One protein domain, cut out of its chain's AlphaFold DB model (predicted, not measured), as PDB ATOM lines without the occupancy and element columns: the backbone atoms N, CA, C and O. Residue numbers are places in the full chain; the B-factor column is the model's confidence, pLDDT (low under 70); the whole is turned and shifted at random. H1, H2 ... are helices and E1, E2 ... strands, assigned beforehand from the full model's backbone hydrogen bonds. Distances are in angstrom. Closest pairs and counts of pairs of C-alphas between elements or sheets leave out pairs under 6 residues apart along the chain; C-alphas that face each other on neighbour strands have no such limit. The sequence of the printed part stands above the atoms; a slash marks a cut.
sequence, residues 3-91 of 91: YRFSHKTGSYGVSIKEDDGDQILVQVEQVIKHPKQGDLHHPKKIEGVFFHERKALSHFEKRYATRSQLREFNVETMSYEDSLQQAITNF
ATOM      1  N   TYR A   3     -17.257  -8.568  31.506       97.62
ATOM      2  CA  TYR A   3     -15.954  -8.327  32.111       97.62
ATOM      3  C   TYR A   3     -15.056  -7.615  31.115       97.62
ATOM      4  O   TYR A   3     -15.212  -7.754  29.901       97.62
ATOM      5  N   ARG A   4     -14.079  -6.866  31.616       97.56
ATOM      6  CA  ARG A   4     -13.017  -6.319  30.781       97.56
ATOM      7  C   ARG A   4     -11.888  -7.336  30.664       97.56
ATOM      8  O   ARG A   4     -11.301  -7.724  31.670       97.56
ATOM      9  N   PHE A   5     -11.548  -7.701  29.435       97.38
ATOM     10  CA  PHE A   5     -10.430  -8.573  29.093       97.38
ATOM     11  C   PHE A   5      -9.396  -7.804  28.269       97.38
ATOM     12  O   PHE A   5      -9.739  -7.093  27.324       97.38
ATOM     13  N   SER A   6      -8.118  -7.933  28.618       95.06
ATOM     14  CA  SER A   6      -7.017  -7.327  27.864       95.06
ATOM     15  C   SER A   6      -6.253  -8.391  27.086       95.06
ATOM     16  O   SER A   6      -5.808  -9.389  27.650       95.06
ATOM     17  N   HIS A   7      -6.056  -8.153  25.790       93.31
ATOM     18  CA  HIS A   7      -5.258  -9.021  24.933       93.31
ATOM     19  C   HIS A   7      -4.348  -8.185  24.038       93.31
ATOM     20  O   HIS A   7      -4.803  -7.297  23.315       93.31
ATOM     21  N   LYS A   8      -3.041  -8.475  24.082       89.44
ATOM     22  CA  LYS A   8      -2.003  -7.617  23.491       89.44
ATOM     23  C   LYS A   8      -2.187  -6.171  23.986       89.44
ATOM     24  O   LYS A   8      -2.214  -5.936  25.187       89.44
ATOM     25  N   THR A   9      -2.314  -5.206  23.077       90.88
ATOM     26  CA  THR A   9      -2.538  -3.783  23.386       90.88
ATOM     27  C   THR A   9      -4.012  -3.364  23.296       90.88
ATOM     28  O   THR A   9      -4.305  -2.177  23.460       90.88
ATOM     29  N   GLY A  10      -4.920  -4.310  23.025       94.06
ATOM     30  CA  GLY A  10      -6.365  -4.095  22.938       94.06
ATOM     31  C   GLY A  10      -7.102  -4.450  24.232       94.06
ATOM     32  O   GLY A  10      -6.594  -5.190  25.081       94.06
ATOM     33  N   SER A  11      -8.317  -3.922  24.371       96.38
ATOM     34  CA  SER A  11      -9.219  -4.195  25.495       96.38
ATOM     35  C   SER A  11     -10.621  -4.486  24.980       96.38
ATOM     36  O   SER A  11     -11.099  -3.806  24.076       96.38
ATOM     37  N   TYR A  12     -11.288  -5.458  25.594       97.81
ATOM     38  CA  TYR A  12     -12.547  -6.025  25.118       97.81
ATOM     39  C   TYR A  12     -13.532  -6.180  26.273       97.81
ATOM     40  O   TYR A  12     -13.121  -6.455  27.403       97.81
ATOM     41  N   GLY A  13     -14.818  -5.995  25.989       98.19
ATOM     42  CA  GLY A  13     -15.903  -6.454  26.847       98.19
ATOM     43  C   GLY A  13     -16.230  -7.896  26.486       98.19
ATOM     44  O   GLY A  13     -16.425  -8.204  25.309       98.19
ATOM     45  N   VAL A  14     -16.238  -8.781  27.478       98.31
ATOM     46  CA  VAL A  14     -16.419 -10.219  27.271       98.31
ATOM     47  C   VAL A  14     -17.468 -10.802  28.207       98.31
ATOM     48  O   VAL A  14     -17.582 -10.379  29.358       98.31
ATOM     49  N   SER A  15     -18.204 -11.802  27.732       98.00
ATOM     50  CA  SER A  15     -19.042 -12.655  28.576       98.00
ATOM     51  C   SER A  15     -18.286 -13.932  28.954       98.00
ATOM     52  O   SER A  15     -17.501 -14.449  28.161       98.00
ATOM     53  N   ILE A  16     -18.498 -14.447  30.168       97.25
ATOM     54  CA  ILE A  16     -17.989 -15.770  30.563       97.25
ATOM     55  C   ILE A  16     -18.930 -16.832  29.990       97.25
ATOM     56  O   ILE A  16     -20.149 -16.710  30.134       97.25
ATOM     57  N   LYS A  17     -18.372 -17.851  29.337       97.38
ATOM     58  CA  LYS A  17     -19.106 -19.023  28.844       97.38
ATOM     59  C   LYS A  17     -18.897 -20.236  29.739       97.38
ATOM     60  O   LYS A  17     -19.874 -20.900  30.056       97.38
ATOM     61  N   GLU A  18     -17.660 -20.476  30.165       96.06
ATOM     62  CA  GLU A  18     -17.274 -21.602  31.028       96.06
ATOM     63  C   GLU A  18     -16.229 -21.120  32.050       96.06
ATOM     64  O   GLU A  18     -15.427 -20.233  31.744       96.06
ATOM     65  N   ASP A  19     -16.261 -21.667  33.265       93.12
ATOM     66  CA  ASP A  19     -15.299 -21.405  34.347       93.12
ATOM     67  C   ASP A  19     -14.951 -22.755  34.993       93.12
ATOM     68  O   ASP A  19     -15.710 -23.271  35.814       93.12
ATOM     69  N   ASP A  20     -13.826 -23.336  34.574       88.12
ATOM     70  CA  ASP A  20     -13.311 -24.628  35.054       88.12
ATOM     71  C   ASP A  20     -12.302 -24.453  36.211       88.12
ATOM     72  O   ASP A  20     -11.571 -25.373  36.574       88.12
ATOM     73  N   GLY A  21     -12.221 -23.256  36.807       80.00
ATOM     74  CA  GLY A  21     -11.317 -22.936  37.917       80.00
ATOM     75  C   GLY A  21      -9.893 -22.580  37.481       80.00
ATOM     76  O   GLY A  21      -9.372 -21.544  37.902       80.00
ATOM     77  N   ASP A  22      -9.287 -23.373  36.597       85.94
ATOM     78  CA  ASP A  22      -7.944 -23.100  36.056       85.94
ATOM     79  C   ASP A  22      -7.981 -22.110  34.887       85.94
ATOM     80  O   ASP A  22      -7.099 -21.257  34.727       85.94
ATOM     81  N   GLN A  23      -9.018 -22.218  34.055       93.75
ATOM     82  CA  GLN A  23      -9.226 -21.377  32.887       93.75
ATOM     83  C   GLN A  23     -10.691 -20.971  32.788       93.75
ATOM     84  O   GLN A  23     -11.601 -21.722  33.125       93.75
ATOM     85  N   ILE A  24     -10.897 -19.758  32.290       96.44
ATOM     86  CA  ILE A  24     -12.211 -19.187  32.039       96.44
ATOM     87  C   ILE A  24     -12.335 -19.002  30.534       96.44
ATOM     88  O   ILE A  24     -11.557 -18.260  29.929       96.44
ATOM     89  N   LEU A  25     -13.311 -19.667  29.924       97.44
ATOM     90  CA  LEU A  25     -13.650 -19.445  28.529       97.44
ATOM     91  C   LEU A  25     -14.487 -18.175  28.433       97.44
ATOM     92  O   LEU A  25     -15.610 -18.107  28.939       97.44
ATOM     93  N   VAL A  26     -13.950 -17.167  27.758       97.69
ATOM     94  CA  VAL A  26     -14.646 -15.906  27.515       97.69
ATOM     95  C   VAL A  26     -14.972 -15.734  26.045       97.69
ATOM     96  O   VAL A  26     -14.254 -16.226  25.177       97.69
ATOM     97  N   GLN A  27     -16.051 -15.014  25.766       98.50
ATOM     98  CA  GLN A  27     -16.497 -14.652  24.428       98.50
ATOM     99  C   GLN A  27     -16.480 -13.134  24.273       98.50
ATOM    100  O   GLN A  27     -16.987 -12.424  25.139       98.50
ATOM    101  N   VAL A  28     -15.923 -12.640  23.171       98.31
ATOM    102  CA  VAL A  28     -15.893 -11.207  22.857       98.31
ATOM    103  C   VAL A  28     -17.279 -10.708  22.459       98.31
ATOM    104  O   VAL A  28     -17.892 -11.247  21.542       98.31
ATOM    105  N   GLU A  29     -17.737  -9.658  23.140       98.31
ATOM    106  CA  GLU A  29     -19.028  -8.998  22.895       98.31
ATOM    107  C   GLU A  29     -18.830  -7.568  22.364       98.31
ATOM    108  O   GLU A  29     -19.610  -7.103  21.547       98.31
ATOM    109  N   GLN A  30     -17.767  -6.866  22.783       97.81
ATOM    110  CA  GLN A  30     -17.477  -5.502  22.316       97.81
ATOM    111  C   GLN A  30     -15.990  -5.132  22.397       97.81
ATOM    112  O   GLN A  30     -15.226  -5.699  23.186       97.81
ATOM    113  N   VAL A  31     -15.579  -4.125  21.625       97.38
ATOM    114  CA  VAL A  31     -14.214  -3.582  21.610       97.38
ATOM    115  C   VAL A  31     -14.167  -2.290  22.424       97.38
ATOM    116  O   VAL A  31     -14.767  -1.289  22.065       97.38
ATOM    117  N   ILE A  32     -13.422  -2.293  23.530       96.44
ATOM    118  CA  ILE A  32     -13.227  -1.102  24.380       96.44
ATOM    119  C   ILE A  32     -12.050  -0.265  23.863       96.44
ATOM    120  O   ILE A  32     -12.066   0.960  23.919       96.44
ATOM    121  N   LYS A  33     -10.992  -0.932  23.391       94.94
ATOM    122  CA  LYS A  33      -9.796  -0.293  22.836       94.94
ATOM    123  C   LYS A  33      -9.241  -1.133  21.699       94.94
ATOM    124  O   LYS A  33      -8.898  -2.299  21.915       94.94
ATOM    125  N   HIS A  34      -9.087  -0.524  20.525       93.50
ATOM    126  CA  HIS A  34      -8.486  -1.191  19.379       93.50
ATOM    127  C   HIS A  34      -6.992  -1.469  19.649       93.50
ATOM    128  O   HIS A  34      -6.293  -0.629  20.228       93.50
ATOM    129  N   PRO A  35      -6.456  -2.650  19.297       91.19
ATOM    130  CA  PRO A  35      -5.034  -2.914  19.467       91.19
ATOM    131  C   PRO A  35      -4.204  -1.923  18.642       91.19
ATOM    132  O   PRO A  35      -4.490  -1.661  17.473       91.19
ATOM    133  N   LYS A  36      -3.151  -1.378  19.264       83.62
ATOM    134  CA  LYS A  36      -2.186  -0.507  18.582       83.62
ATOM    135  C   LYS A  36      -1.504  -1.270  17.451       83.62
ATOM    136  O   LYS A  36      -0.963  -2.355  17.696       83.62
ATOM    137  N   GLN A  37      -1.477  -0.653  16.272       74.50
ATOM    138  CA  GLN A  37      -0.583  -1.035  15.184       74.50
ATOM    139  C   GLN A  37       0.860  -0.888  15.665       74.50
ATOM    140  O   GLN A  37       1.180   0.036  16.415       74.50
ATOM    141  N   GLY A  38       1.725  -1.819  15.296       61.19
ATOM    142  CA  GLY A  38       3.117  -1.755  15.708       61.19
ATOM    143  C   GLY A  38       3.997  -2.552  14.773       61.19
ATOM    144  O   GLY A  38       3.698  -3.711  14.486       61.19
ATOM    145  N   ASP A  39       5.082  -1.922  14.345       56.88
ATOM    146  CA  ASP A  39       6.253  -2.627  13.852       56.88
ATOM    147  C   ASP A  39       6.867  -3.404  15.027       56.88
ATOM    148  O   ASP A  39       7.068  -2.861  16.118       56.88
ATOM    149  N   LEU A  40       7.093  -4.700  14.828       55.53
ATOM    150  CA  LEU A  40       7.583  -5.603  15.863       55.53
ATOM    151  C   LEU A  40       9.060  -5.326  16.209       55.53
ATOM    152  O   LEU A  40       9.524  -5.831  17.229       55.53
ATOM    153  N   HIS A  41       9.786  -4.529  15.405       53.53
ATOM    154  CA  HIS A  41      11.244  -4.449  15.522       53.53
ATOM    155  C   HIS A  41      11.909  -3.059  15.555       53.53
ATOM    156  O   HIS A  41      13.048  -3.017  16.015       53.53
ATOM    157  N   HIS A  42      11.290  -1.928  15.175       48.78
ATOM    158  CA  HIS A  42      12.027  -0.642  15.171       48.78
ATOM    159  C   HIS A  42      11.216   0.603  15.580       48.78
ATOM    160  O   HIS A  42      10.503   1.188  14.764       48.78
ATOM    161  N   PRO A  43      11.392   1.136  16.803       47.19
ATOM    162  CA  PRO A  43      10.974   2.504  17.090       47.19
ATOM    163  C   PRO A  43      11.873   3.501  16.320       47.19
ATOM    164  O   PRO A  43      13.078   3.539  16.556       47.19
ATOM    165  N   LYS A  44      11.276   4.347  15.457       52.03
ATOM    166  CA  LYS A  44      11.857   5.540  14.769       52.03
ATOM    167  C   LYS A  44      12.525   5.394  13.380       52.03
ATOM    168  O   LYS A  44      13.183   6.343  12.959       52.03
ATOM    169  N   LYS A  45      12.346   4.310  12.615       48.97
ATOM    170  CA  LYS A  45      12.689   4.330  11.170       48.97
ATOM    171  C   LYS A  45      11.453   4.669  10.337       48.97
ATOM    172  O   LYS A  45      10.393   4.117  10.582       48.97
ATOM    173  N   ILE A  46      11.586   5.610   9.406       53.69
ATOM    174  CA  ILE A  46      10.473   6.167   8.610       53.69
ATOM    175  C   ILE A  46      10.460   5.580   7.182       53.69
ATOM    176  O   ILE A  46       9.463   5.686   6.479       53.69
ATOM    177  N   GLU A  47      11.529   4.890   6.768       51.88
ATOM    178  CA  GLU A  47      11.661   4.294   5.434       51.88
ATOM    179  C   GLU A  47      11.765   2.762   5.522       51.88
ATOM    180  O   GLU A  47      12.618   2.228   6.234       51.88
ATOM    181  N   GLY A  48      10.879   2.056   4.807       54.56
ATOM    182  CA  GLY A  48      10.883   0.590   4.679       54.56
ATOM    183  C   GLY A  48      10.128  -0.193   5.763       54.56
ATOM    184  O   GLY A  48      10.296  -1.408   5.859       54.56
ATOM    185  N   VAL A  49       9.310   0.468   6.589       54.06
ATOM    186  CA  VAL A  49       8.570  -0.197   7.672       54.06
ATOM    187  C   VAL A  49       7.311  -0.876   7.134       54.06
ATOM    188  O   VAL A  49       6.340  -0.219   6.761       54.06
ATOM    189  N   PHE A  50       7.313  -2.209   7.130       54.38
ATOM    190  CA  PHE A  50       6.111  -3.010   6.911       54.38
ATOM    191  C   PHE A  50       5.246  -2.978   8.175       54.38
ATOM    192  O   PHE A  50       5.472  -3.725   9.133       54.38
ATOM    193  N   PHE A  51       4.245  -2.102   8.190       60.06
ATOM    194  CA  PHE A  51       3.232  -2.111   9.239       60.06
ATOM    195  C   PHE A  51       2.372  -3.367   9.094       60.06
ATOM    196  O   PHE A  51       1.689  -3.554   8.091       60.06
ATOM    197  N   HIS A  52       2.407  -4.239  10.100       63.97
ATOM    198  CA  HIS A  52       1.473  -5.356  10.170       63.97
ATOM    199  C   HIS A  52       0.165  -4.867  10.781       63.97
ATOM    200  O   HIS A  52       0.151  -4.426  11.933       63.97
ATOM    201  N   GLU A  53      -0.927  -5.000  10.028       68.81
ATOM    202  CA  GLU A  53      -2.264  -4.729  10.539       68.81
ATOM    203  C   GLU A  53      -2.603  -5.673  11.701       68.81
ATOM    204  O   GLU A  53      -2.732  -6.891  11.550       68.81
ATOM    205  N   ARG A  54      -2.771  -5.113  12.897       82.31
ATOM    206  CA  ARG A  54      -3.338  -5.799  14.055       82.31
ATOM    207  C   ARG A  54      -4.831  -5.544  14.096       82.31
ATOM    208  O   ARG A  54      -5.257  -4.434  14.400       82.31
ATOM    209  N   LYS A  55      -5.608  -6.587  13.824       89.12
ATOM    210  CA  LYS A  55      -7.067  -6.570  13.953       89.12
ATOM    211  C   LYS A  55      -7.483  -6.724  15.417       89.12
ATOM    212  O   LYS A  55      -6.784  -7.375  16.202       89.12
ATOM    213  N   ALA A  56      -8.612  -6.120  15.775       93.19
ATOM    214  CA  ALA A  56      -9.328  -6.454  17.000       93.19
ATOM    215  C   ALA A  56      -9.728  -7.945  17.016       93.19
ATOM    216  O   ALA A  56      -9.792  -8.580  15.963       93.19
ATOM    217  N   LEU A  57      -9.973  -8.495  18.208       96.56
ATOM    218  CA  LEU A  57     -10.611  -9.807  18.329       96.56
ATOM    219  C   LEU A  57     -12.027  -9.728  17.764       96.56
ATOM    220  O   LEU A  57     -12.713  -8.743  18.030       96.56
ATOM    221  N   SER A  58     -12.438 -10.752  17.021       97.31
ATOM    222  CA  SER A  58     -13.720 -10.764  16.313       97.31
ATOM    223  C   SER A  58     -14.909 -10.890  17.265       97.31
ATOM    224  O   SER A  58     -14.789 -11.446  18.359       97.31
ATOM    225  N   HIS A  59     -16.084 -10.442  16.817       98.12
ATOM    226  CA  HIS A  59     -17.341 -10.686  17.522       98.12
ATOM    227  C   HIS A  59     -17.523 -12.191  17.751       98.12
ATOM    228  O   HIS A  59     -17.320 -12.996  16.841       98.12
ATOM    229  N   PHE A  60     -17.857 -12.568  18.981       98.00
ATOM    230  CA  PHE A  60     -18.003 -13.949  19.433       98.00
ATOM    231  C   PHE A  60     -16.745 -14.819  19.372       98.00
ATOM    232  O   PHE A  60     -16.823 -16.029  19.607       98.00
ATOM    233  N   GLU A  61     -15.569 -14.233  19.132       97.81
ATOM    234  CA  GLU A  61     -14.317 -14.960  19.289       97.81
ATOM    235  C   GLU A  61     -14.192 -15.446  20.736       97.81
ATOM    236  O   GLU A  61     -14.360 -14.677  21.688       97.81
ATOM    237  N   LYS A  62     -13.908 -16.742  20.894       97.81
ATOM    238  CA  LYS A  62     -13.720 -17.371  22.197       97.81
ATOM    239  C   LYS A  62     -12.243 -17.474  22.530       97.81
ATOM    240  O   LYS A  62     -11.421 -17.814  21.678       97.81
ATOM    241  N   ARG A  63     -11.902 -17.190  23.781       96.44
ATOM    242  CA  ARG A  63     -10.532 -17.257  24.292       96.44
ATOM    243  C   ARG A  63     -10.536 -17.803  25.706       96.44
ATOM    244  O   ARG A  63     -11.393 -17.438  26.503       96.44
ATOM    245  N   TYR A  64      -9.527 -18.600  26.024       96.69
ATOM    246  CA  TYR A  64      -9.206 -18.881  27.414       96.69
ATOM    247  C   TYR A  64      -8.513 -17.671  28.039       96.69
ATOM    248  O   TYR A  64      -7.598 -17.081  27.457       96.69
ATOM    249  N   ALA A  65      -8.976 -17.310  29.226       94.62
ATOM    250  CA  ALA A  65      -8.417 -16.280  30.078       94.62
ATOM    251  C   ALA A  65      -8.235 -16.837  31.493       94.62
ATOM    252  O   ALA A  65      -8.897 -17.790  31.897       94.62
ATOM    253  N   THR A  66      -7.357 -16.218  32.273       94.00
ATOM    254  CA  THR A  66      -7.300 -16.453  33.719       94.00
ATOM    255  C   THR A  66      -8.152 -15.420  34.446       94.00
ATOM    256  O   THR A  66      -8.352 -14.303  33.959       94.00
ATOM    257  N   ARG A  67      -8.601 -15.734  35.667       91.00
ATOM    258  CA  ARG A  67      -9.395 -14.794  36.475       91.00
ATOM    259  C   ARG A  67      -8.690 -13.448  36.701       91.00
ATOM    260  O   ARG A  67      -9.344 -12.415  36.718       91.00
ATOM    261  N   SER A  68      -7.357 -13.435  36.780       91.81
ATOM    262  CA  SER A  68      -6.552 -12.203  36.908       91.81
ATOM    263  C   SER A  68      -6.577 -11.281  35.675       91.81
ATOM    264  O   SER A  68      -6.324 -10.078  35.797       91.81
ATOM    265  N   GLN A  69      -6.871 -11.831  34.491       93.06
ATOM    266  CA  GLN A  69      -6.994 -11.077  33.239       93.06
ATOM    267  C   GLN A  69      -8.379 -10.446  33.072       93.06
ATOM    268  O   GLN A  69      -8.545  -9.577  32.214       93.06
ATOM    269  N   LEU A  70      -9.352 -10.871  33.881       95.12
ATOM    270  CA  LEU A  70     -10.697 -10.321  33.901       95.12
ATOM    271  C   LEU A  70     -10.786  -9.225  34.959       95.12
ATOM    272  O   LEU A  70     -10.458  -9.412  36.129       95.12
ATOM    273  N   ARG A  71     -11.217  -8.047  34.524       96.19
ATOM    274  CA  ARG A  71     -11.458  -6.880  35.371       96.19
ATOM    275  C   ARG A  71     -12.931  -6.505  35.320       96.19
ATOM    276  O   ARG A  71     -13.666  -6.953  34.438       96.19
ATOM    277  N   GLU A  72     -13.342  -5.660  36.256       96.31
ATOM    278  CA  GLU A  72     -14.680  -5.081  36.250       96.31
ATOM    279  C   GLU A  72     -14.944  -4.355  34.925       96.31
ATOM    280  O   GLU A  72     -14.089  -3.642  34.388       96.31
ATOM    281  N   PHE A  73     -16.133  -4.584  34.376       97.06
ATOM    282  CA  PHE A  73     -16.596  -3.885  33.194       97.06
ATOM    283  C   PHE A  73     -17.210  -2.548  33.616       97.06
ATOM    284  O   PHE A  73     -18.261  -2.515  34.244       97.06
ATOM    285  N   ASN A  74     -16.527  -1.450  33.291       94.25
ATOM    286  CA  ASN A  74     -16.850  -0.100  33.763       94.25
ATOM    287  C   ASN A  74     -17.043   0.911  32.619       94.25
ATOM    288  O   ASN A  74     -16.684   2.080  32.741       94.25
ATOM    289  N   VAL A  75     -17.535   0.439  31.477       93.44
ATOM    290  CA  VAL A  75     -17.845   1.272  30.308       93.44
ATOM    291  C   VAL A  75     -19.270   1.005  29.860       93.44
ATOM    292  O   VAL A  75     -19.909   0.071  30.336       93.44
ATOM    293  N   GLU A  76     -19.766   1.836  28.954       94.75
ATOM    294  CA  GLU A  76     -21.071   1.627  28.345       94.75
ATOM    295  C   GLU A  76     -21.098   0.328  27.523       94.75
ATOM    296  O   GLU A  76     -20.134  -0.026  26.829       94.75
ATOM    297  N   THR A  77     -22.207  -0.400  27.636       96.06
ATOM    298  CA  THR A  77     -22.463  -1.591  26.824       96.06
ATOM    299  C   THR A  77     -22.942  -1.156  25.450       96.06
ATOM    300  O   THR A  77     -23.907  -0.405  25.346       96.06
ATOM    301  N   MET A  78     -22.296  -1.650  24.400       96.00
ATOM    302  CA  MET A  78     -22.597  -1.292  23.011       96.00
ATOM    303  C   MET A  78     -22.606  -2.544  22.136       96.00
ATOM    304  O   MET A  78     -22.120  -3.597  22.557       96.00
ATOM    305  N   SER A  79     -23.127  -2.432  20.911       97.50
ATOM    306  CA  SER A  79     -22.937  -3.484  19.910       97.50
ATOM    307  C   SER A  79     -21.446  -3.636  19.581       97.50
ATOM    308  O   SER A  79     -20.643  -2.704  19.750       97.50
ATOM    309  N   TYR A  80     -21.054  -4.816  19.105       97.69
ATOM    310  CA  TYR A  80     -19.677  -5.045  18.688       97.69
ATOM    311  C   TYR A  80     -19.263  -4.053  17.594       97.69
ATOM    312  O   TYR A  80     -18.183  -3.471  17.670       97.69
ATOM    313  N   GLU A  81     -20.131  -3.826  16.614       97.38
ATOM    314  CA  GLU A  81     -19.885  -2.966  15.463       97.38
ATOM    315  C   GLU A  81     -19.707  -1.499  15.880       97.38
ATOM    316  O   GLU A  81     -18.710  -0.878  15.504       97.38
ATOM    317  N   ASP A  82     -20.604  -0.972  16.720       97.56
ATOM    318  CA  ASP A  82     -20.528   0.413  17.204       97.56
ATOM    319  C   ASP A  82     -19.284   0.628  18.068       97.56
ATOM    320  O   ASP A  82     -18.553   1.608  17.904       97.56
ATOM    321  N   SER A  83     -18.997  -0.323  18.961       97.06
ATOM    322  CA  SER A  83     -17.821  -0.253  19.831       97.06
ATOM    323  C   SER A  83     -16.511  -0.343  19.044       97.06
ATOM    324  O   SER A  83     -15.563   0.388  19.334       97.06
ATOM    325  N   LEU A  84     -16.454  -1.185  18.006       96.12
ATOM    326  CA  LEU A  84     -15.308  -1.288  17.109       96.12
ATOM    327  C   LEU A  84     -15.103   0.022  16.349       96.12
ATOM    328  O   LEU A  84     -13.980   0.529  16.318       96.12
ATOM    329  N   GLN A  85     -16.170   0.583  15.780       95.44
ATOM    330  CA  GLN A  85     -16.103   1.849  15.060       95.44
ATOM    331  C   GLN A  85     -15.615   2.974  15.976       95.44
ATOM    332  O   GLN A  85     -14.669   3.684  15.633       95.44
ATOM    333  N   GLN A  86     -16.181   3.091  17.179       94.94
ATOM    334  CA  GLN A  86     -15.747   4.070  18.172       94.94
ATOM    335  C   GLN A  86     -14.280   3.869  18.576       94.94
ATOM    336  O   GLN A  86     -13.523   4.837  18.672       94.94
ATOM    337  N   ALA A  87     -13.856   2.622  18.791       92.50
ATOM    338  CA  ALA A  87     -12.494   2.292  19.191       92.50
ATOM    339  C   ALA A  87     -11.455   2.556  18.089       92.50
ATOM    340  O   ALA A  87     -10.283   2.720  18.415       92.50
ATOM    341  N   ILE A  88     -11.859   2.577  16.815       90.25
ATOM    342  CA  ILE A  88     -11.005   2.953  15.679       90.25
ATOM    343  C   ILE A  88     -10.987   4.475  15.491       90.25
ATOM    344  O   ILE A  88      -9.936   5.035  15.194       90.25
ATOM    345  N   THR A  89     -12.127   5.149  15.662       89.62
ATOM    346  CA  THR A  89     -12.243   6.600  15.448       89.62
ATOM    347  C   THR A  89     -11.585   7.423  16.558       89.62
ATOM    348  O   THR A  89     -11.003   8.463  16.269       89.62
ATOM    349  N   ASN A  90     -11.627   6.967  17.812       78.75
ATOM    350  CA  ASN A  90     -11.118   7.719  18.969       78.75
ATOM    351  C   ASN A  90      -9.633   7.437  19.291       78.75
ATOM    352  O   ASN A  90      -9.250   7.460  20.465       78.75
ATOM    353  N   PHE A  91      -8.819   7.108  18.282       59.53
ATOM    354  CA  PHE A  91      -7.422   6.682  18.449       59.53
ATOM    355  C   PHE A  91      -6.396   7.815  18.379       59.53
ATOM    356  O   PHE A  91      -6.578   8.736  17.556       59.53
TER     357      PHE A  91
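This is residues 3 to 91 of the 91 residues of the protein "Kinase-associated protein B" of Staphylococcus saccharolyticus (UniProt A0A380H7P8). A strongly twisted antiparallel sheet folds back on itself, E4 and E3 facing E1 and E5 with E2 as hinge; H1 packs on E3, and residues 42 to 48 of a long loop stick out. The printed part has 89 residues, 42 in named elements, ordered E1 E2 E3 E4 E5 H1; the sheet runs E4 E3 E2 E1 E5, class mixed. It is only just loose, close to compact, radius of gyration of the C-alphas 14.8 A, spanning 48 by 29 by 19 A.

Find C-alpha 3 at (-15.954, -8.327, 32.111), where E1, residues 3 to 7, begins. E2, residues 10 to 19, spans 22.6 A; E3, residues 24 to 33, 21.2 A. E4, residues 62 to 65, E5, residues 70 to 72, and H1, residues 80 to 89, follow; C-alpha 89 is at (-12.243, 6.600, 15.448).

E1 to E4 form a meander, each strand the antiparallel neighbour of the one before; find N 5 and O 12, 2.9 A, N 13 and O 30, 2.8 A, and N 26 and O 63, 2.9 A, within hydrogen-bond range. H1 is on the sheet, closest C-alphas Gln 30 and Tyr 80, 4.3 A.

The printed part has no cut; residues 34 to 61 make a long link, and pLDDT is under 70 at residues 38 to 53 and 91.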